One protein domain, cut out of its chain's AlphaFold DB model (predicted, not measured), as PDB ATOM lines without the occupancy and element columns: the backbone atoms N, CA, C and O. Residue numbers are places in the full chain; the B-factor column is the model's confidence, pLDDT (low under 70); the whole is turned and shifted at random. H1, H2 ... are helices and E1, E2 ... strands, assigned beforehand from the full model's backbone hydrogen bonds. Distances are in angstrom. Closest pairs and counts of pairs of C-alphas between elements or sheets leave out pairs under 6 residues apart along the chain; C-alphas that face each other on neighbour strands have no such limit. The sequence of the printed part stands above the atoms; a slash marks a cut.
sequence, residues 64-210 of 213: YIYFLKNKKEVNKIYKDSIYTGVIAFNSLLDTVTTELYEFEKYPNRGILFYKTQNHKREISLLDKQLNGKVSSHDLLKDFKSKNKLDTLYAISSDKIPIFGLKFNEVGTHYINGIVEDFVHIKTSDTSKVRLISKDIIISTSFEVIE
ATOM      1  N   TYR A  64     -19.908  23.207   3.142       82.31
ATOM      2  CA  TYR A  64     -18.921  22.525   2.307       82.31
ATOM      3  C   TYR A  64     -17.500  22.986   2.633       82.31
ATOM      4  O   TYR A  64     -17.279  24.080   3.154       82.31
ATOM      5  N   ILE A  65     -16.525  22.130   2.328       86.56
ATOM      6  CA  ILE A  65     -15.104  22.443   2.476       86.56
ATOM      7  C   ILE A  65     -14.454  22.420   1.102       86.56
ATOM      8  O   ILE A  65     -14.619  21.461   0.349       86.56
ATOM      9  N   TYR A  66     -13.689  23.462   0.803       89.06
ATOM     10  CA  TYR A  66     -12.833  23.529  -0.376       89.06
ATOM     11  C   TYR A  66     -11.401  23.869   0.029       89.06
ATOM     12  O   TYR A  66     -11.138  24.323   1.145       89.06
ATOM     13  N   PHE A  67     -10.457  23.630  -0.877       89.94
ATOM     14  CA  PHE A  67      -9.036  23.801  -0.604       89.94
ATOM     15  C   PHE A  67      -8.425  24.840  -1.525       89.94
ATOM     16  O   PHE A  67      -8.717  24.893  -2.717       89.94
ATOM     17  N   LEU A  68      -7.526  25.642  -0.964       89.31
ATOM     18  CA  LEU A  68      -6.753  26.645  -1.670       89.31
ATOM     19  C   LEU A  68      -5.268  26.269  -1.667       89.31
ATOM     20  O   LEU A  68      -4.686  26.012  -0.608       89.31
ATOM     21  N   LYS A  69      -4.634  26.334  -2.840       89.81
ATOM     22  CA  LYS A  69      -3.171  26.334  -3.009       89.81
ATOM     23  C   LYS A  69      -2.786  27.621  -3.729       89.81
ATOM     24  O   LYS A  69      -3.335  27.929  -4.782       89.81
ATOM     25  N   ASN A  70      -1.887  28.415  -3.149       88.38
ATOM     26  CA  ASN A  70      -1.503  29.730  -3.688       88.38
ATOM     27  C   ASN A  70      -2.711  30.647  -3.991       88.38
ATOM     28  O   ASN A  70      -2.768  31.283  -5.041       88.38
ATOM     29  N   LYS A  71      -3.690  30.695  -3.072       85.50
ATOM     30  CA  LYS A  71      -4.943  31.472  -3.187       85.50
ATOM     31  C   LYS A  71      -5.875  31.060  -4.340       85.50
ATOM     32  O   LYS A  71      -6.804  31.799  -4.649       85.50
ATOM     33  N   LYS A  72      -5.655  29.901  -4.967       88.88
ATOM     34  CA  LYS A  72      -6.541  29.341  -5.997       88.88
ATOM     35  C   LYS A  72      -7.196  28.069  -5.491       88.88
ATOM     36  O   LYS A  72      -6.523  27.255  -4.860       88.88
ATOM     37  N   GLU A  73      -8.483  27.923  -5.774       89.12
ATOM     38  CA  GLU A  73      -9.223  26.702  -5.476       89.12
ATOM     39  C   GLU A  73      -8.678  25.533  -6.291       89.12
ATOM     40  O   GLU A  73      -8.329  25.682  -7.466       89.12
ATOM     41  N   VAL A  74      -8.545  24.384  -5.637       89.88
ATOM     42  CA  VAL A  74      -8.018  23.162  -6.235       89.88
ATOM     43  C   VAL A  74      -8.960  21.999  -5.977       89.88
ATOM     44  O   VAL A  74      -9.467  21.822  -4.873       89.88
ATOM     45  N   ASN A  75      -9.120  21.161  -6.997       87.50
ATOM     46  CA  ASN A  75      -9.945  19.954  -6.921       87.50
ATOM     47  C   ASN A  75      -9.140  18.713  -6.503       87.50
ATOM     48  O   ASN A  75      -9.721  17.667  -6.235       87.50
ATOM     49  N   LYS A  76      -7.803  18.810  -6.487       90.69
ATOM     50  CA  LYS A  76      -6.884  17.717  -6.148       90.69
ATOM     51  C   LYS A  76      -5.993  18.107  -4.978       90.69
ATOM     52  O   LYS A  76      -5.396  19.190  -4.979       90.69
ATOM     53  N   ILE A  77      -5.874  17.196  -4.019       92.69
ATOM     54  CA  ILE A  77      -5.021  17.336  -2.842       92.69
ATOM     55  C   ILE A  77      -3.877  16.342  -2.966       92.69
ATOM     56  O   ILE A  77      -4.094  15.144  -3.110       92.69
ATOM     57  N   TYR A  78      -2.658  16.856  -2.927       93.94
ATOM     58  CA  TYR A  78      -1.444  16.081  -3.095       93.94
ATOM     59  C   TYR A  78      -0.752  15.905  -1.753       93.94
ATOM     60  O   TYR A  78      -0.688  16.840  -0.944       93.94
ATOM     61  N   LYS A  79      -0.194  14.719  -1.546       93.19
ATOM     62  CA  LYS A  79       0.674  14.432  -0.409       93.19
ATOM     63  C   LYS A  79       1.838  15.427  -0.344       93.19
ATOM     64  O   LYS A  79       2.292  15.966  -1.354       93.19
ATOM     65  N   ASP A  80       2.257  15.732   0.879       91.75
ATOM     66  CA  ASP A  80       3.333  16.658   1.239       91.75
ATOM     67  C   ASP A  80       3.168  18.126   0.800       91.75
ATOM     68  O   ASP A  80       3.982  18.977   1.168       91.75
ATOM     69  N   SER A  81       2.086  18.468   0.098       92.00
ATOM     70  CA  SER A  81       1.732  19.849  -0.228       92.00
ATOM     71  C   SER A  81       0.998  20.537   0.928       92.00
ATOM     72  O   SER A  81       0.237  19.914   1.666       92.00
ATOM     73  N   ILE A  82       1.209  21.851   1.059       92.12
ATOM     74  CA  ILE A  82       0.520  22.699   2.039       92.12
ATOM     75  C   ILE A  82      -0.698  23.356   1.384       92.12
ATOM     76  O   ILE A  82      -0.590  23.957   0.310       92.12
ATOM     77  N   TYR A  83      -1.834  23.290   2.072       90.75
ATOM     78  CA  TYR A  83      -3.112  23.854   1.657       90.75
ATOM     79  C   TYR A  83      -3.713  24.744   2.744       90.75
ATOM     80  O   TYR A  83      -3.411  24.624   3.933       90.75
ATOM     81  N   THR A  84      -4.609  25.634   2.328       89.75
ATOM     82  CA  THR A  84      -5.588  26.258   3.225       89.75
ATOM     83  C   THR A  84      -6.942  25.628   2.943       89.75
ATOM     84  O   THR A  84      -7.431  25.727   1.821       89.75
ATOM     85  N   GLY A  85      -7.531  24.958   3.929       88.00
ATOM     86  CA  GLY A  85      -8.928  24.538   3.854       88.00
ATOM     87  C   GLY A  85      -9.834  25.728   4.148       88.00
ATOM     88  O   GLY A  85      -9.461  26.604   4.924       88.00
ATOM     89  N   VAL A  86     -11.014  25.780   3.549       88.56
ATOM     90  CA  VAL A  86     -12.032  26.778   3.884       88.56
ATOM     91  C   VAL A  86     -13.339  26.053   4.128       88.56
ATOM     92  O   VAL A  86     -13.840  25.375   3.235       88.56
ATOM     93  N   ILE A  87     -13.873  26.197   5.339       87.25
ATOM     94  CA  ILE A  87     -15.227  25.773   5.684       87.25
ATOM     95  C   ILE A  87     -16.154  26.924   5.302       87.25
ATOM     96  O   ILE A  87     -16.054  27.998   5.896       87.25
ATOM     97  N   ALA A  88     -17.024  26.707   4.326       87.38
ATOM     98  CA  ALA A  88     -18.117  27.611   3.995       87.38
ATOM     99  C   ALA A  88     -19.412  27.036   4.564       87.38
ATOM    100  O   ALA A  88     -19.702  25.864   4.327       87.38
ATOM    101  N   PHE A  89     -20.162  27.831   5.321       82.75
ATOM    102  CA  PHE A  89     -21.385  27.384   5.980       82.75
ATOM    103  C   PHE A  89     -22.444  28.487   5.997       82.75
ATOM    104  O   PHE A  89     -22.117  29.671   5.998       82.75
ATOM    105  N   ASN A  90     -23.712  28.089   6.055       80.38
ATOM    106  CA  ASN A  90     -24.843  29.000   6.203       80.38
ATOM    107  C   ASN A  90     -25.337  28.993   7.650       80.38
ATOM    108  O   ASN A  90     -25.529  27.923   8.232       80.38
ATOM    109  N   SER A  91     -25.598  30.169   8.221       82.06
ATOM    110  CA  SER A  91     -26.136  30.269   9.574       82.06
ATOM    111  C   SER A  91     -27.459  31.014   9.613       82.06
ATOM    112  O   SER A  91     -27.621  32.099   9.067       82.06
ATOM    113  N   LEU A  92     -28.405  30.490  10.391       82.44
ATOM    114  CA  LEU A  92     -29.633  31.223  10.710       82.44
ATOM    115  C   LEU A  92     -29.351  32.516  11.493       82.44
ATOM    116  O   LEU A  92     -30.192  33.408  11.516       82.44
ATOM    117  N   LEU A  93     -28.180  32.645  12.129       86.69
ATOM    118  CA  LEU A  93     -27.792  33.865  12.839       86.69
ATOM    119  C   LEU A  93     -27.328  34.979  11.890       86.69
ATOM    120  O   LEU A  93     -27.269  36.133  12.322       86.69
ATOM    121  N   ASP A  94     -27.119  34.686  10.599       83.12
ATOM    122  CA  ASP A  94     -26.905  35.703   9.559       83.12
ATOM    123  C   ASP A  94     -28.107  36.660   9.450       83.12
ATOM    124  O   ASP A  94     -27.936  37.838   9.147       83.12
ATOM    125  N   THR A  95     -29.326  36.201   9.778       83.31
ATOM    126  CA  THR A  95     -30.522  37.065   9.810       83.31
ATOM    127  C   THR A  95     -30.562  37.992  11.025       83.31
ATOM    128  O   THR A  95     -31.396  38.892  11.083       83.31
ATOM    129  N   VAL A  96     -29.727  37.730  12.035       84.94
ATOM    130  CA  VAL A  96     -29.611  38.561  13.239       84.94
ATOM    131  C   VAL A  96     -28.510  39.596  13.045       84.94
ATOM    132  O   VAL A  96     -28.729  40.770  13.333       84.94
ATOM    133  N   THR A  97     -27.330  39.163  12.590       85.00
ATOM    134  CA  THR A  97     -26.196  40.044  12.293       85.00
ATOM    135  C   THR A  97     -25.122  39.343  11.461       85.00
ATOM    136  O   THR A  97     -24.860  38.148  11.629       85.00
ATOM    137  N   THR A  98     -24.446  40.114  10.615       81.94
ATOM    138  CA  THR A  98     -23.239  39.704   9.879       81.94
ATOM    139  C   THR A  98     -21.958  40.294  10.476       81.94
ATOM    140  O   THR A  98     -20.865  39.953  10.030       81.94
ATOM    141  N   GLU A  99     -22.067  41.186  11.464       81.12
ATOM    142  CA  GLU A  99     -20.917  41.814  12.118       81.12
ATOM    143  C   GLU A  99     -20.263  40.835  13.102       81.12
ATOM    144  O   GLU A  99     -20.888  40.369  14.061       81.12
ATOM    145  N   LEU A 100     -18.991  40.515  12.855       79.31
ATOM    146  CA  LEU A 100     -18.182  39.670  13.729       79.31
ATOM    147  C   LEU A 100     -17.503  40.517  14.807       79.31
ATOM    148  O   LEU A 100     -16.898  41.535  14.491       79.31
ATOM    149  N   TYR A 101     -17.588  40.065  16.060       73.38
ATOM    150  CA  TYR A 101     -16.873  40.578  17.235       73.38
ATOM    151  C   TYR A 101     -16.421  42.047  17.224       73.38
ATOM    152  O   TYR A 101     -15.240  42.359  17.088       73.38
ATOM    153  N   GLU A 102     -17.351  42.936  17.571       70.75
ATOM    154  CA  GLU A 102     -17.052  44.282  18.058       70.75
ATOM    155  C   GLU A 102     -17.524  44.396  19.515       70.75
ATOM    156  O   GLU A 102     -18.722  44.425  19.792       70.75
ATOM    157  N   PHE A 103     -16.591  44.395  20.477       63.59
ATOM    158  CA  PHE A 103     -16.891  44.266  21.918       63.59
ATOM    159  C   PHE A 103     -17.907  45.285  22.458       63.59
ATOM    160  O   PHE A 103     -18.607  44.993  23.426       63.59
ATOM    161  N   GLU A 104     -18.007  46.455  21.833       70.62
ATOM    162  CA  GLU A 104     -18.850  47.561  22.292       70.62
ATOM    163  C   GLU A 104     -20.165  47.704  21.509       70.62
ATOM    164  O   GLU A 104     -21.028  48.495  21.899       70.62
ATOM    165  N   LYS A 105     -20.359  46.928  20.434       77.00
ATOM    166  CA  LYS A 105     -21.566  46.981  19.604       77.00
ATOM    167  C   LYS A 105     -22.413  45.731  19.791       77.00
ATOM    168  O   LYS A 105     -21.902  44.627  19.912       77.00
ATOM    169  N   TYR A 106     -23.728  45.915  19.825       78.25
ATOM    170  CA  TYR A 106     -24.700  44.825  19.833       78.25
ATOM    171  C   TYR A 106     -25.622  44.968  18.623       78.25
ATOM    172  O   TYR A 106     -26.024  46.094  18.323       78.25
ATOM    173  N   PRO A 107     -26.051  43.858  18.004       83.25
ATOM    174  CA  PRO A 107     -25.696  42.465  18.306       83.25
ATOM    175  C   PRO A 107     -24.235  42.109  17.968       83.25
ATOM    176  O   PRO A 107     -23.721  42.531  16.942       83.25
ATOM    177  N   ASN A 108     -23.584  41.305  18.816       85.06
ATOM    178  CA  ASN A 108     -22.198  40.858  18.618       85.06
ATOM    179  C   ASN A 108     -22.160  39.348  18.382       85.06
ATOM    180  O   ASN A 108     -22.667  38.594  19.221       85.06
ATOM    181  N   ARG A 109     -21.541  38.922  17.277       86.06
ATOM    182  CA  ARG A 109     -21.455  37.521  16.871       86.06
ATOM    183  C   ARG A 109     -20.059  36.931  17.008       86.06
ATOM    184  O   ARG A 109     -19.074  37.522  16.565       86.06
ATOM    185  N   GLY A 110     -20.016  35.719  17.549       85.50
ATOM    186  CA  GLY A 110     -18.846  34.863  17.596       85.50
ATOM    187  C   GLY A 110     -19.047  33.568  16.834       85.50
ATOM    188  O   GLY A 110     -20.096  32.944  16.927       85.50
ATOM    189  N   ILE A 111     -18.017  33.172  16.089       86.31
ATOM    190  CA  ILE A 111     -18.002  31.951  15.286       86.31
ATOM    191  C   ILE A 111     -16.693  31.223  15.562       86.31
ATOM    192  O   ILE A 111     -15.610  31.784  15.362       86.31
ATOM    193  N   LEU A 112     -16.790  29.985  16.038       83.25
ATOM    194  CA  LEU A 112     -15.655  29.175  16.475       83.25
ATOM    195  C   LEU A 112     -15.708  27.802  15.815       83.25
ATOM    196  O   LEU A 112     -16.772  27.196  15.751       83.25
ATOM    197  N   PHE A 113     -14.561  27.283  15.372       83.88
ATOM    198  CA  PHE A 113     -14.456  25.918  14.856       83.88
ATOM    199  C   PHE A 113     -13.622  25.037  15.785       83.88
ATOM    200  O   PHE A 113     -12.471  25.337  16.112       83.88
ATOM    201  N   TYR A 114     -14.202  23.904  16.166       78.62
ATOM    202  CA  TYR A 114     -13.559  22.872  16.964       78.62
ATOM    203  C   TYR A 114     -13.319  21.635  16.102       78.62
ATOM    204  O   TYR A 114     -14.257  20.904  15.781       78.62
ATOM    205  N   LYS A 115     -12.059  21.366  15.754       77.44
ATOM    206  CA  LYS A 115     -11.677  20.165  15.001       77.44
ATOM    207  C   LYS A 115     -11.671  18.930  15.904       77.44
ATOM    208  O   LYS A 115     -11.163  18.984  17.025       77.44
ATOM    209  N   THR A 116     -12.186  17.800  15.416       72.62
ATOM    210  CA  THR A 116     -11.990  16.499  16.078       72.62
ATOM    211  C   THR A 116     -10.798  15.750  15.498       72.62
ATOM    212  O   THR A 116     -10.518  15.806  14.304       72.62
ATOM    213  N   GLN A 117     -10.125  14.990  16.358       65.31
ATOM    214  CA  GLN A 117      -9.074  14.053  15.963       65.31
ATOM    215  C   GLN A 117      -9.592  12.610  15.798       65.31
ATOM    216  O   GLN A 117      -8.820  11.735  15.422       65.31
ATOM    217  N   ASN A 118     -10.871  12.321  16.093       66.50
ATOM    218  CA  ASN A 118     -11.399  10.949  16.097       66.50
ATOM    219  C   ASN A 118     -12.750  10.815  15.371       66.50
ATOM    220  O   ASN A 118     -13.811  11.082  15.939       66.50
ATOM    221  N   HIS A 119     -12.701  10.284  14.146       59.34
ATOM    222  CA  HIS A 119     -13.851  10.089  13.252       59.34
ATOM    223  C   HIS A 119     -14.946   9.168  13.822       59.34
ATOM    224  O   HIS A 119     -16.132   9.422  13.638       59.34
ATOM    225  N   LYS A 120     -14.589   8.118  14.577       60.44
ATOM    226  CA  LYS A 120     -15.580   7.178  15.148       60.44
ATOM    227  C   LYS A 120     -16.450   7.826  16.222       60.44
ATOM    228  O   LYS A 120     -17.589   7.423  16.443       60.44
ATOM    229  N   ARG A 121     -15.902   8.822  16.916       60.16
ATOM    230  CA  ARG A 121     -16.607   9.522  17.988       60.16
ATOM    231  C   ARG A 121     -17.678  10.455  17.437       60.16
ATOM    232  O   ARG A 121     -18.729  10.572  18.050       60.16
ATOM    233  N   GLU A 122     -17.430  11.074  16.291       56.22
ATOM    234  CA  GLU A 122     -18.372  11.974  15.631       56.22
ATOM    235  C   GLU A 122     -19.663  11.270  15.220       56.22
ATOM    236  O   GLU A 122     -20.727  11.771  15.556       56.22
ATOM    237  N   ILE A 123     -19.581  10.080  14.613       56.69
ATOM    238  CA  ILE A 123     -20.765   9.276  14.257       56.69
ATOM    239  C   ILE A 123     -21.628   9.028  15.503       56.69
ATOM    240  O   ILE A 123     -22.834   9.240  15.487       56.69
ATOM    241  N   SER A 124     -20.997   8.699  16.636       60.78
ATOM    242  CA  SER A 124     -21.708   8.525  17.908       60.78
ATOM    243  C   SER A 124     -22.330   9.822  18.448       60.78
ATOM    244  O   SER A 124     -23.357   9.761  19.123       60.78
ATOM    245  N   LEU A 125     -21.721  10.986  18.202       57.78
ATOM    246  CA  LEU A 125     -22.239  12.288  18.638       57.78
ATOM    247  C   LEU A 125     -23.404  12.747  17.746       57.78
ATOM    248  O   LEU A 125     -24.427  13.173  18.279       57.78
ATOM    249  N   LEU A 126     -23.279  12.578  16.427       58.22
ATOM    250  CA  LEU A 126     -24.331  12.804  15.432       58.22
ATOM    251  C   LEU A 126     -25.552  11.936  15.745       58.22
ATOM    252  O   LEU A 126     -26.652  12.461  15.894       58.22
ATOM    253  N   ASP A 127     -25.344  10.641  15.992       56.31
ATOM    254  CA  ASP A 127     -26.410   9.725  16.401       56.31
ATOM    255  C   ASP A 127     -27.058  10.144  17.726       56.31
ATOM    256  O   ASP A 127     -28.271  10.043  17.889       56.31
ATOM    257  N   LYS A 128     -26.284  10.619  18.708       60.84
ATOM    258  CA  LYS A 128     -26.832  11.067  20.000       60.84
ATOM    259  C   LYS A 128     -27.656  12.347  19.877       60.84
ATOM    260  O   LYS A 128     -28.686  12.441  20.547       60.84
ATOM    261  N   GLN A 129     -27.221  13.288  19.038       55.56
ATOM    262  CA  GLN A 129     -27.944  14.529  18.762       55.56
ATOM    263  C   GLN A 129     -29.227  14.257  17.972       55.56
ATOM    264  O   GLN A 129     -30.295  14.710  18.375       55.56
ATOM    265  N   LEU A 130     -29.139  13.473  16.892       54.59
ATOM    266  CA  LEU A 130     -30.284  13.109  16.053       54.59
ATOM    267  C   LEU A 130     -31.340  12.312  16.831       54.59
ATOM    268  O   LEU A 130     -32.533  12.504  16.622       54.59
ATOM    269  N   ASN A 131     -30.912  11.473  17.779       57.66
ATOM    270  CA  ASN A 131     -31.819  10.711  18.641       57.66
ATOM    271  C   ASN A 131     -32.309  11.490  19.878       57.66
ATOM    272  O   ASN A 131     -32.937  10.893  20.753       57.66
ATOM    273  N   GLY A 132     -31.987  12.785  20.005       56.78
ATOM    274  CA  GLY A 132     -32.430  13.636  21.118       56.78
ATOM    275  C   GLY A 132     -31.923  13.210  22.502       56.78
ATOM    276  O   GLY A 132     -32.475  13.627  23.516       56.78
ATOM    277  N   LYS A 133     -30.889  12.360  22.568       54.62
ATOM    278  CA  LYS A 133     -30.385  11.779  23.826       54.62
ATOM    279  C   LYS A 133     -29.461  12.721  24.595       54.62
ATOM    280  O   LYS A 133     -29.205  12.486  25.772       54.62
ATOM    281  N   VAL A 134     -28.922  13.742  23.929       57.72
ATOM    282  CA  VAL A 134     -27.996  14.723  24.504       57.72
ATOM    283  C   VAL A 134     -28.265  16.077  23.848       57.72
ATOM    284  O   VAL A 134     -28.427  16.138  22.630       57.72
ATOM    285  N   SER A 135     -28.324  17.156  24.635       58.28
ATOM    286  CA  SER A 135     -28.465  18.503  24.071       58.28
ATOM    287  C   SER A 135     -27.183  18.917  23.339       58.28
ATOM    288  O   SER A 135     -26.081  18.522  23.731       58.28
ATOM    289  N   SER A 136     -27.301  19.744  22.295       57.03
ATOM    290  CA  SER A 136     -26.141  20.302  21.578       57.03
ATOM    291  C   SER A 136     -25.177  21.031  22.526       57.03
ATOM    292  O   SER A 136     -23.964  20.893  22.409       57.03
ATOM    293  N   HIS A 137     -25.713  21.673  23.571       60.62
ATOM    294  CA  HIS A 137     -24.926  22.342  24.605       60.62
ATOM    295  C   HIS A 137     -24.042  21.375  25.414       60.62
ATOM    296  O   HIS A 137     -22.863  21.652  25.647       60.62
ATOM    297  N   ASP A 138     -24.578  20.222  25.820       61.59
ATOM    298  CA  ASP A 138     -23.817  19.217  26.573       61.59
ATOM    299  C   ASP A 138     -22.769  18.524  25.693       61.59
ATOM    300  O   ASP A 138     -21.658  18.240  26.153       61.59
ATOM    301  N   LEU A 139     -23.092  18.306  24.411       62.03
ATOM    302  CA  LEU A 139     -22.155  17.791  23.409       62.03
ATOM    303  C   LEU A 139     -20.981  18.746  23.228       62.03
ATOM    304  O   LEU A 139     -19.830  18.323  23.311       62.03
ATOM    305  N   LEU A 140     -21.266  20.033  23.045       62.88
ATOM    306  CA  LEU A 140     -20.257  21.063  22.874       62.88
ATOM    307  C   LEU A 140     -19.380  21.211  24.122       62.88
ATOM    308  O   LEU A 140     -18.166  21.347  24.002       62.88
ATOM    309  N   LYS A 141     -19.952  21.127  25.327       66.62
ATOM    310  CA  LYS A 141     -19.187  21.166  26.583       66.62
ATOM    311  C   LYS A 141     -18.230  19.977  26.713       66.62
ATOM    312  O   LYS A 141     -17.055  20.173  27.032       66.62
ATOM    313  N   ASP A 142     -18.697  18.758  26.426       65.94
ATOM    314  CA  ASP A 142     -17.833  17.569  26.393       65.94
ATOM    315  C   ASP A 142     -16.750  17.706  25.312       65.94
ATOM    316  O   ASP A 142     -15.580  17.404  25.556       65.94
ATOM    317  N   PHE A 143     -17.116  18.233  24.141       65.12
ATOM    318  CA  PHE A 143     -16.210  18.433  23.015       65.12
ATOM    319  C   PHE A 143     -15.123  19.472  23.319       65.12
ATOM    320  O   PHE A 143     -13.946  19.186  23.103       65.12
ATOM    321  N   LYS A 144     -15.485  20.626  23.896       65.62
ATOM    322  CA  LYS A 144     -14.568  21.685  24.358       65.62
ATOM    323  C   LYS A 144     -13.607  21.190  25.435       65.62
ATOM    324  O   LYS A 144     -12.451  21.592  25.455       65.62
ATOM    325  N   SER A 145     -14.061  20.302  26.323       66.62
ATOM    326  CA  SER A 145     -13.208  19.764  27.393       66.62
ATOM    327  C   SER A 145     -12.118  18.808  26.893       66.62
ATOM    328  O   SER A 145     -11.146  18.558  27.603       66.62
ATOM    329  N   LYS A 146     -12.277  18.256  25.682       63.91
ATOM    330  CA  LYS A 146     -11.438  17.167  25.157       63.91
ATOM    331  C   LYS A 146     -10.730  17.489  23.844       63.91
ATOM    332  O   LYS A 146      -9.825  16.749  23.473       63.91
ATOM    333  N   ASN A 147     -11.111  18.561  23.154       60.50
ATOM    334  CA  ASN A 147     -10.470  19.009  21.921       60.50
ATOM    335  C   ASN A 147      -9.899  20.416  22.123       60.50
ATOM    336  O   ASN A 147     -10.514  21.259  22.775       60.50
ATOM    337  N   LYS A 148      -8.715  20.674  21.561       59.25
ATOM    338  CA  LYS A 148      -8.143  22.025  21.544       59.25
ATOM    339  C   LYS A 148      -8.886  22.874  20.513       59.25
ATOM    340  O   LYS A 148      -9.262  22.370  19.457       59.25
ATOM    341  N   LEU A 149      -9.083  24.153  20.827       59.62
ATOM    342  CA  LEU A 149      -9.534  25.144  19.854       59.62
ATOM    343  C   LEU A 149      -8.477  25.219  18.747       59.62
ATOM    344  O   LEU A 149      -7.356  25.653  19.003       59.62
ATOM    345  N   ASP A 150      -8.818  24.724  17.561       50.44
ATOM    346  CA  ASP A 150      -7.852  24.549  16.471       50.44
ATOM    347  C   ASP A 150      -7.790  25.785  15.565       50.44
ATOM    348  O   ASP A 150      -6.828  25.989  14.828       50.44
ATOM    349  N   THR A 151      -8.809  26.649  15.601       52.84
ATOM    350  CA  THR A 151      -8.824  27.875  14.803       52.84
ATOM    351  C   THR A 151      -9.608  28.977  15.506       52.84
ATOM    352  O   THR A 151     -10.758  28.798  15.903       52.84
ATOM    353  N   LEU A 152      -8.957  30.131  15.649       51.72
ATOM    354  CA  LEU A 152      -9.568  31.378  16.084       51.72
ATOM    355  C   LEU A 152      -9.904  32.239  14.857       51.72
ATOM    356  O   LEU A 152      -9.039  32.473  14.016       51.72
ATOM    357  N   TYR A 153     -11.143  32.740  14.857       58.25
ATOM    358  CA  TYR A 153     -11.731  33.775  13.997       58.25
ATOM    359  C   TYR A 153     -12.113  33.351  12.571       58.25
ATOM    360  O   TYR A 153     -11.280  33.188  11.680       58.25
ATOM    361  N   ALA A 154     -13.428  33.235  12.355       68.69
ATOM    362  CA  ALA A 154     -14.017  33.297  11.025       68.69
ATOM    363  C   ALA A 154     -13.567  34.592  10.317       68.69
ATOM    364  O   ALA A 154     -13.484  35.650  10.941       68.69
ATOM    365  N   ILE A 155     -13.247  34.502   9.025       69.56
ATOM    366  CA  ILE A 155     -12.821  35.663   8.214       69.56
ATOM    367  C   ILE A 155     -14.013  36.460   7.679       69.56
ATOM    368  O   ILE A 155     -13.862  37.605   7.262       69.56
ATOM    369  N   SER A 156     -15.184  35.834   7.675       76.81
ATOM    370  CA  SER A 156     -16.481  36.403   7.336       76.81
ATOM    371  C   SER A 156     -17.560  35.624   8.081       76.81
ATOM    372  O   SER A 156     -17.282  34.574   8.662       76.81
ATOM    373  N   SER A 157     -18.792  36.127   8.081       80.94
ATOM    374  CA  SER A 157     -19.919  35.500   8.784       80.94
ATOM    375  C   SER A 157     -20.242  34.074   8.316       80.94
ATOM    376  O   SER A 157     -20.916  33.344   9.033       80.94
ATOM    377  N   ASP A 158     -19.735  33.680   7.146       81.81
ATOM    378  CA  ASP A 158     -20.015  32.426   6.445       81.81
ATOM    379  C   ASP A 158     -18.762  31.566   6.168       81.81
ATOM    380  O   ASP A 158     -18.879  30.497   5.564       81.81
ATOM    381  N   LYS A 159     -17.546  32.008   6.548       86.00
ATOM    382  CA  LYS A 159     -16.292  31.298   6.198       86.00
ATOM    383  C   LYS A 159     -15.271  31.223   7.323       86.00
ATOM    384  O   LYS A 159     -14.893  32.229   7.925       86.00
ATOM    385  N   ILE A 160     -14.717  30.024   7.514       87.12
ATOM    386  CA  ILE A 160     -13.640  29.742   8.472       87.12
ATOM    387  C   ILE A 160     -12.452  29.107   7.734       87.12
ATOM    388  O   ILE A 160     -12.594  28.013   7.177       87.12
ATOM    389  N   PRO A 161     -11.272  29.749   7.715       85.88
ATOM    390  CA  PRO A 161     -10.082  29.166   7.112       85.88
ATOM    391  C   PRO A 161      -9.371  28.209   8.080       85.88
ATOM    392  O   PRO A 161      -9.140  28.537   9.236       85.88
ATOM    393  N   ILE A 162      -8.937  27.054   7.582       84.88
ATOM    394  CA  ILE A 162      -8.041  26.121   8.269       84.88
ATOM    395  C   ILE A 162      -6.673  26.209   7.585       84.88
ATOM    396  O   ILE A 162      -6.461  25.661   6.498       84.88
ATOM    397  N   PHE A 163      -5.742  26.932   8.197       83.56
ATOM    398  CA  PHE A 163      -4.422  27.174   7.617       83.56
ATOM    399  C   PHE A 163      -3.457  26.002   7.828       83.56
ATOM    400  O   PHE A 163      -3.539  25.277   8.815       83.56
ATOM    401  N   GLY A 164      -2.494  25.860   6.912       80.44
ATOM    402  CA  GLY A 164      -1.346  24.968   7.100       80.44
ATOM    403  C   GLY A 164      -1.675  23.477   7.034       80.44
ATOM    404  O   GLY A 164      -0.969  22.672   7.637       80.44
ATOM    405  N   LEU A 165      -2.730  23.090   6.314       85.94
ATOM    406  CA  LEU A 165      -3.070  21.683   6.130       85.94
ATOM    407  C   LEU A 165      -2.005  20.999   5.272       85.94
ATOM    408  O   LEU A 165      -1.843  21.333   4.099       85.94
ATOM    409  N   LYS A 166      -1.298  20.036   5.863       89.38
ATOM    410  CA  LYS A 166      -0.344  19.155   5.188       89.38
ATOM    411  C   LYS A 166      -0.722  17.704   5.475       89.38
ATOM    412  O   LYS A 166      -0.966  17.351   6.628       89.38
ATOM    413  N   PHE A 167      -0.746  16.880   4.433       88.50
ATOM    414  CA  PHE A 167      -1.065  15.455   4.519       88.50
ATOM    415  C   PHE A 167       0.174  14.639   4.165       88.50
ATOM    416  O   PHE A 167       0.762  14.845   3.105       88.50
ATOM    417  N   ASN A 168       0.584  13.743   5.062       90.12
ATOM    418  CA  ASN A 168       1.815  12.959   4.906       90.12
ATOM    419  C   ASN A 168       1.554  11.561   4.318       90.12
ATOM    420  O   ASN A 168       2.491  10.859   3.948       90.12
ATOM    421  N   GLU A 169       0.289  11.158   4.228       91.94
ATOM    422  CA  GLU A 169      -0.147   9.859   3.722       91.94
ATOM    423  C   GLU A 169      -1.153  10.058   2.585       91.94
ATOM    424  O   GLU A 169      -1.827  11.089   2.507       91.94
ATOM    425  N   VAL A 170      -1.234   9.077   1.686       93.12
ATOM    426  CA  VAL A 170      -2.241   9.029   0.617       93.12
ATOM    427  C   VAL A 170      -3.502   8.307   1.085       93.12
ATOM    428  O   VAL A 170      -3.474   7.549   2.053       93.12
ATOM    429  N   GLY A 171      -4.608   8.517   0.376       91.25
ATOM    430  CA  GLY A 171      -5.896   7.879   0.636       91.25
ATOM    431  C   GLY A 171      -6.955   8.841   1.170       91.25
ATOM    432  O   GLY A 171      -6.818  10.067   1.105       91.25
ATOM    433  N   THR A 172      -8.051   8.282   1.681       87.00
ATOM    434  CA  THR A 172      -9.197   9.061   2.156       87.00
ATOM    435  C   THR A 172      -8.920   9.681   3.517       87.00
ATOM    436  O   THR A 172      -8.746   8.986   4.516       87.00
ATOM    437  N   HIS A 173      -8.947  11.004   3.548       85.56
ATOM    438  CA  HIS A 173      -8.826  11.807   4.753       85.56
ATOM    439  C   HIS A 173     -10.161  12.466   5.077       85.56
ATOM    440  O   HIS A 173     -11.040  12.580   4.221       85.56
ATOM    441  N   TYR A 174     -10.300  12.911   6.323       82.38
ATOM    442  CA  TYR A 174     -11.523  13.522   6.816       82.38
ATOM    443  C   TYR A 174     -11.207  14.814   7.573       82.38
ATOM    444  O   TYR A 174     -10.266  14.865   8.371       82.38
ATOM    445  N   ILE A 175     -12.009  15.854   7.350       80.62
ATOM    446  CA  ILE A 175     -12.023  17.061   8.186       80.62
ATOM    447  C   ILE A 175     -13.367  17.102   8.884       80.62
ATOM    448  O   ILE A 175     -14.406  17.314   8.259       80.62
ATOM    449  N   ASN A 176     -13.300  16.911  10.195       78.81
ATOM    450  CA  ASN A 176     -14.467  16.748  11.032       78.81
ATOM    451  C   ASN A 176     -14.405  17.732  12.199       78.81
ATOM    452  O   ASN A 176     -13.324  18.008  12.738       78.81
ATOM    453  N   GLY A 177     -15.556  18.238  12.626       77.94
ATOM    454  CA  GLY A 177     -15.624  19.182  13.732       77.94
ATOM    455  C   GLY A 177     -16.997  19.797  13.946       77.94
ATOM    456  O   GLY A 177     -17.991  19.377  13.361       77.94
ATOM    457  N   ILE A 178     -17.040  20.799  14.818       79.75
ATOM    458  CA  ILE A 178     -18.254  21.545  15.158       79.75
ATOM    459  C   ILE A 178     -17.953  23.030  15.001       79.75
ATOM    460  O   ILE A 178     -16.952  23.515  15.535       79.75
ATOM    461  N   VAL A 179     -18.813  23.740  14.279       83.19
ATOM    462  CA  VAL A 179     -18.869  25.200  14.294       83.19
ATOM    463  C   VAL A 179     -19.865  25.620  15.370       83.19
ATOM    464  O   VAL A 179     -21.030  25.232  15.321       83.19
ATOM    465  N   GLU A 180     -19.399  26.386  16.348       84.31
ATOM    466  CA  GLU A 180     -20.236  27.078  17.326       84.31
ATOM    467  C   GLU A 180     -20.436  28.513  16.841       84.31
ATOM    468  O   GLU A 180     -19.475  29.281  16.748       84.31
ATOM    469  N   ASP A 181     -21.678  28.871  16.542       86.69
ATOM    470  CA  ASP A 181     -22.078  30.215  16.149       86.69
ATOM    471  C   ASP A 181     -23.004  30.794  17.216       86.69
ATOM    472  O   ASP A 181     -23.998  30.175  17.602       86.69
ATOM    473  N   PHE A 182     -22.681  31.970  17.733       87.38
ATOM    474  CA  PHE A 182     -23.456  32.587  18.793       87.38
ATOM    475  C   PHE A 182     -23.502  34.099  18.679       87.38
ATOM    476  O   PHE A 182     -22.537  34.755  18.304       87.38
ATOM    477  N   VAL A 183     -24.635  34.668  19.077       88.19
ATOM    478  CA  VAL A 183     -24.885  36.105  19.060       88.19
ATOM    479  C   VAL A 183     -25.333  36.565  20.438       88.19
ATOM    480  O   VAL A 183     -26.255  36.007  21.040       88.19
ATOM    481  N   HIS A 184     -24.706  37.632  20.921       87.56
ATOM    482  CA  HIS A 184     -25.180  38.393  22.064       87.56
ATOM    483  C   HIS A 184     -26.114  39.504  21.592       87.56
ATOM    484  O   HIS A 184     -25.742  40.317  20.746       87.56
ATOM    485  N   ILE A 185     -27.310  39.577  22.172       87.38
ATOM    486  CA  ILE A 185     -28.312  40.603  21.871       87.38
ATOM    487  C   ILE A 185     -28.624  41.375  23.147       87.38
ATOM    488  O   ILE A 185     -29.008  40.791  24.164       87.38
ATOM    489  N   LYS A 186     -28.495  42.701  23.086       85.88
ATOM    490  CA  LYS A 186     -28.943  43.596  24.153       85.88
ATOM    491  C   LYS A 186     -30.408  43.955  23.925       85.88
ATOM    492  O   LYS A 186     -30.780  44.382  22.835       85.88
ATOM    493  N   THR A 187     -31.250  43.763  24.935       77.50
ATOM    494  CA  THR A 187     -32.657  44.182  24.854       77.50
ATOM    495  C   THR A 187     -32.791  45.693  25.044       77.50
ATOM    496  O   THR A 187     -31.935  46.321  25.663       77.50
ATOM    497  N   SER A 188     -33.880  46.277  24.534       73.00
ATOM    498  CA  SER A 188     -34.201  47.703  24.708       73.00
ATOM    499  C   SER A 188     -34.301  48.122  26.181       73.00
ATOM    500  O   SER A 188     -33.948  49.244  26.525       73.00
ATOM    501  N   ASP A 189     -34.705  47.201  27.061       73.81
ATOM    502  CA  ASP A 189     -34.464  47.284  28.502       73.81
ATOM    503  C   ASP A 189     -32.995  46.904  28.765       73.81
ATOM    504  O   ASP A 189     -32.594  45.738  28.690       73.81
ATOM    505  N   THR A 190     -32.164  47.925  28.966       63.59
ATOM    506  CA  THR A 190     -30.703  47.904  28.791       63.59
ATOM    507  C   THR A 190     -29.930  47.075  29.818       63.59
ATOM    508  O   THR A 190     -28.701  47.024  29.746       63.59
ATOM    509  N   SER A 191     -30.617  46.450  30.773       73.44
ATOM    510  CA  SER A 191     -30.013  45.697  31.878       73.44
ATOM    511  C   SER A 191     -29.681  44.238  31.539       73.44
ATOM    512  O   SER A 191     -28.946  43.597  32.289       73.44
ATOM    513  N   LYS A 192     -30.202  43.691  30.430       80.06
ATOM    514  CA  LYS A 192     -30.080  42.260  30.100       80.06
ATOM    515  C   LYS A 192     -29.425  42.028  28.740       80.06
ATOM    516  O   LYS A 192     -29.786  42.643  27.737       80.06
ATOM    517  N   VAL A 193     -28.505  41.067  28.714       83.50
ATOM    518  CA  VAL A 193     -27.902  40.510  27.499       83.50
ATOM    519  C   VAL A 193     -28.400  39.078  27.346       83.50
ATOM    520  O   VAL A 193     -28.391  38.307  28.307       83.50
ATOM    521  N   ARG A 194     -28.870  38.725  26.151       86.19
ATOM    522  CA  ARG A 194     -29.279  37.362  25.796       86.19
ATOM    523  C   ARG A 194     -28.233  36.743  24.885       86.19
ATOM    524  O   ARG A 194     -27.751  37.417  23.981       86.19
ATOM    525  N   LEU A 195     -27.935  35.469  25.111       86.44
ATOM    526  CA  LEU A 195     -27.121  34.650  24.223       86.44
ATOM    527  C   LEU A 195     -28.048  33.759  23.397       86.44
ATOM    528  O   LEU A 195     -28.890  33.057  23.958       86.44
ATOM    529  N   ILE A 196     -27.888  33.792  22.080       87.19
ATOM    530  CA  ILE A 196     -28.469  32.815  21.160       87.19
ATOM    531  C   ILE A 196     -27.300  32.061  20.543       87.19
ATOM    532  O   ILE A 196     -26.350  32.699  20.103       87.19
ATOM    533  N   SER A 197     -27.357  30.735  20.515       85.38
ATOM    534  CA  SER A 197     -26.307  29.908  19.922       85.38
ATOM    535  C   SER A 197     -26.892  28.829  19.024       85.38
ATOM    536  O   SER A 197     -28.001  28.334  19.248       85.38
ATOM    537  N   LYS A 198     -26.120  28.455  18.011       83.31
ATOM    538  CA  LYS A 198     -26.403  27.381  17.078       83.31
ATOM    539  C   LYS A 198     -25.110  26.623  16.805       83.31
ATOM    540  O   LYS A 198     -24.093  27.219  16.470       83.31
ATOM    541  N   ASP A 199     -25.197  25.302  16.894       80.94
ATOM    542  CA  ASP A 199     -24.092  24.412  16.561       80.94
ATOM    543  C   ASP A 199     -24.332  23.788  15.182       80.94
ATOM    544  O   ASP A 199     -25.446  23.341  14.878       80.94
ATOM    545  N   ILE A 200     -23.283  23.753  14.361       81.06
ATOM    546  CA  ILE A 200     -23.284  23.186  13.009       81.06
ATOM    547  C   ILE A 200     -22.204  22.105  12.952       81.06
ATOM    548  O   ILE A 200     -21.041  22.352  13.271       81.06
ATOM    549  N   ILE A 201     -22.581  20.889  12.564       77.69
ATOM    550  CA  ILE A 201     -21.650  19.759  12.479       77.69
ATOM    551  C   ILE A 201     -20.998  19.744  11.099       77.69
ATOM    552  O   ILE A 201     -21.683  19.857  10.082       77.69
ATOM    553  N   ILE A 202     -19.678  19.582  11.073       79.12
ATOM    554  CA  ILE A 202     -18.879  19.497   9.855       79.12
ATOM    555  C   ILE A 202     -18.310  18.093   9.745       79.12
ATOM    556  O   ILE A 202     -17.539  17.686  10.610       79.12
ATOM    557  N   SER A 203     -18.643  17.398   8.657       77.69
ATOM    558  CA  SER A 203     -18.077  16.094   8.317       77.69
ATOM    559  C   SER A 203     -17.855  16.023   6.814       77.69
ATOM    560  O   SER A 203     -18.816  16.038   6.042       77.69
ATOM    561  N   THR A 204     -16.598  15.985   6.380       79.81
ATOM    562  CA  THR A 204     -16.261  15.822   4.961       79.81
ATOM    563  C   THR A 204     -15.130  14.827   4.801       79.81
ATOM    564  O   THR A 204     -14.193  14.813   5.603       79.81
ATOM    565  N   SER A 205     -15.177  14.053   3.721       84.12
ATOM    566  CA  SER A 205     -14.047  13.263   3.246       84.12
ATOM    567  C   SER A 205     -13.474  13.852   1.959       84.12
ATOM    568  O   SER A 205     -14.158  14.564   1.223       84.12
ATOM    569  N   PHE A 206     -12.198  13.588   1.709       86.31
ATOM    570  CA  PHE A 206     -11.504  13.936   0.471       86.31
ATOM    571  C   PHE A 206     -10.347  12.968   0.248       86.31
ATOM    572  O   PHE A 206      -9.859  12.320   1.176       86.31
ATOM    573  N   GLU A 207      -9.918  12.861  -1.001       91.56
ATOM    574  CA  GLU A 207      -8.835  11.974  -1.398       91.56
ATOM    575  C   GLU A 207      -7.516  12.745  -1.493       91.56
ATOM    576  O   GLU A 207      -7.447  13.811  -2.110       91.56
ATOM    577  N   VAL A 208      -6.477  12.199  -0.863       92.75
ATOM    578  CA  VAL A 208      -5.095  12.662  -1.003       92.75
ATOM    579  C   VAL A 208      -4.364  11.692  -1.918       92.75
ATOM    580  O   VAL A 208      -4.323  10.493  -1.644       92.75
ATOM    581  N   ILE A 209      -3.774  12.213  -2.988       94.31
ATOM    582  CA  ILE A 209      -3.084  11.421  -4.011       94.31
ATOM    583  C   ILE A 209      -1.585  11.737  -4.043       94.31
ATOM    584  O   ILE A 209      -1.142  12.771  -3.531       94.31
ATOM    585  N   GLU A 210      -0.792  10.844  -4.636       95.69
ATOM    586  CA  GLU A 210       0.615  11.144  -4.926       95.69
ATOM    587  C   GLU A 210       0.711  12.288  -5.956       95.69
ATOM    588  O   GLU A 210      -0.168  12.421  -6.815       95.69
TER     589      GLU A 210
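AT A GLANCE: This is residues 64 to 210 of the 213 residues of an uncharacterized protein of Aurantibacter aestuarii (UniProt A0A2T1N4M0). A long, strongly twisted hairpin of E6 and E7 runs nearly from end to end of this elongated domain, and with E4 beside E6 it forms a three-stranded sheet. A smaller sheet of E2, E1, E3 and E5 is partly face to face with it in a sandwich of crossed strands, while H2 and H3 cover the long sheet's other face. The 147 printed residues hold three named helices and seven named strands, in the order E1 E2 E3 H1 E4 H2 H3 E5 E6 E7, and the class is mixed, helices and strands. The sheets, in the orders E2 - E1 - E3 - E5 and E4 - E6 - E7, are both all antiparallel. The whole is only just compact, close to loose, with a radius of gyration of the C-alphas of 17.1 A and spans of 60 by 38 by 23 A.

HOW THE PARTS SIT: E1, residues 64 to 69, and E2, residues 72 to 74, form a hairpin, with N 74 and O 67 3.0 A apart. E3, residues 82 to 89, is antiparallel to E1 at 152 degrees, with N 68 and O 84 2.8 A apart. H1, residues 92 to 95, is followed by E4, residues 108 to 115. H2, residues 119 to 130, and H3, residues 136 to 146, are close but not clearly touching, with the C-alphas of Gln 129 and Ser 136 closest at 6.7 A. They run opposite ways at a shallow tilt of 22 degrees. E5, residues 159 to 166, is antiparallel to E3 at 157 degrees, with N 162 and O 85 2.7 A apart. E6, residues 171 to 186, is antiparallel to E4 at 158 degrees, with N 110 and O 182 2.8 A apart. E7, residues 193 to 209, forms a hairpin with E6, and N 179 and O 200 are 2.8 A apart. Between the two sheets, the closest C-alphas of E1 and E7 are those of Ile 65 and Thr 204, 7.2 A apart. H2 and H3 are on the same face of the sheet E4 E6 E7, two layers, helices over a sheet. H2 has a height over the sheet of 10.1 A, and the closest C-alphas of H2 and E6 are those of His 119 and Asn 176, 7.0 A apart. H3 has a height over the sheet of 9.2 A, and its closest C-alphas with E4 are those of Lys 144 and Tyr 114, 7.6 A apart. H1 only grazes this sheet with residues 92 to 94. Every O i to N i+4 pair is within hydrogen-bond range in H3, 6 of 8 are in H2, and H1 is too short for such a pair.

IN THESE COORDINATES: E1 begins at C-alpha 64, (-18.921, 22.525, 2.307). E1 is 17.1 A long, E3 22.7 A, E4 23.5 A and E5 20.1 A from first to last C-alpha; E2 and H1 are short. H2 is 16.9 A long and H3 15.5 A. E6 runs 48.6 A, from C-alpha 171 at (-5.896, 7.879, 0.636). E7 runs 49.5 A, to C-alpha 209 at (-3.084, 11.421, -4.011).

THE WHOLE: The two C-alphas farthest apart are those of Asp 189 and Glu 210, 60.4 A. The printed part has no cut. The links H1 to E4 and H3 to E5 are long, with 12 residues each. Outside the named strands, residues 77 to 78 pair in parallel with residues 208 to 209 of E7. The mean pLDDT of the printed part is 77.8; residue 103, residues 117 to 155 and residue 190 are under 70.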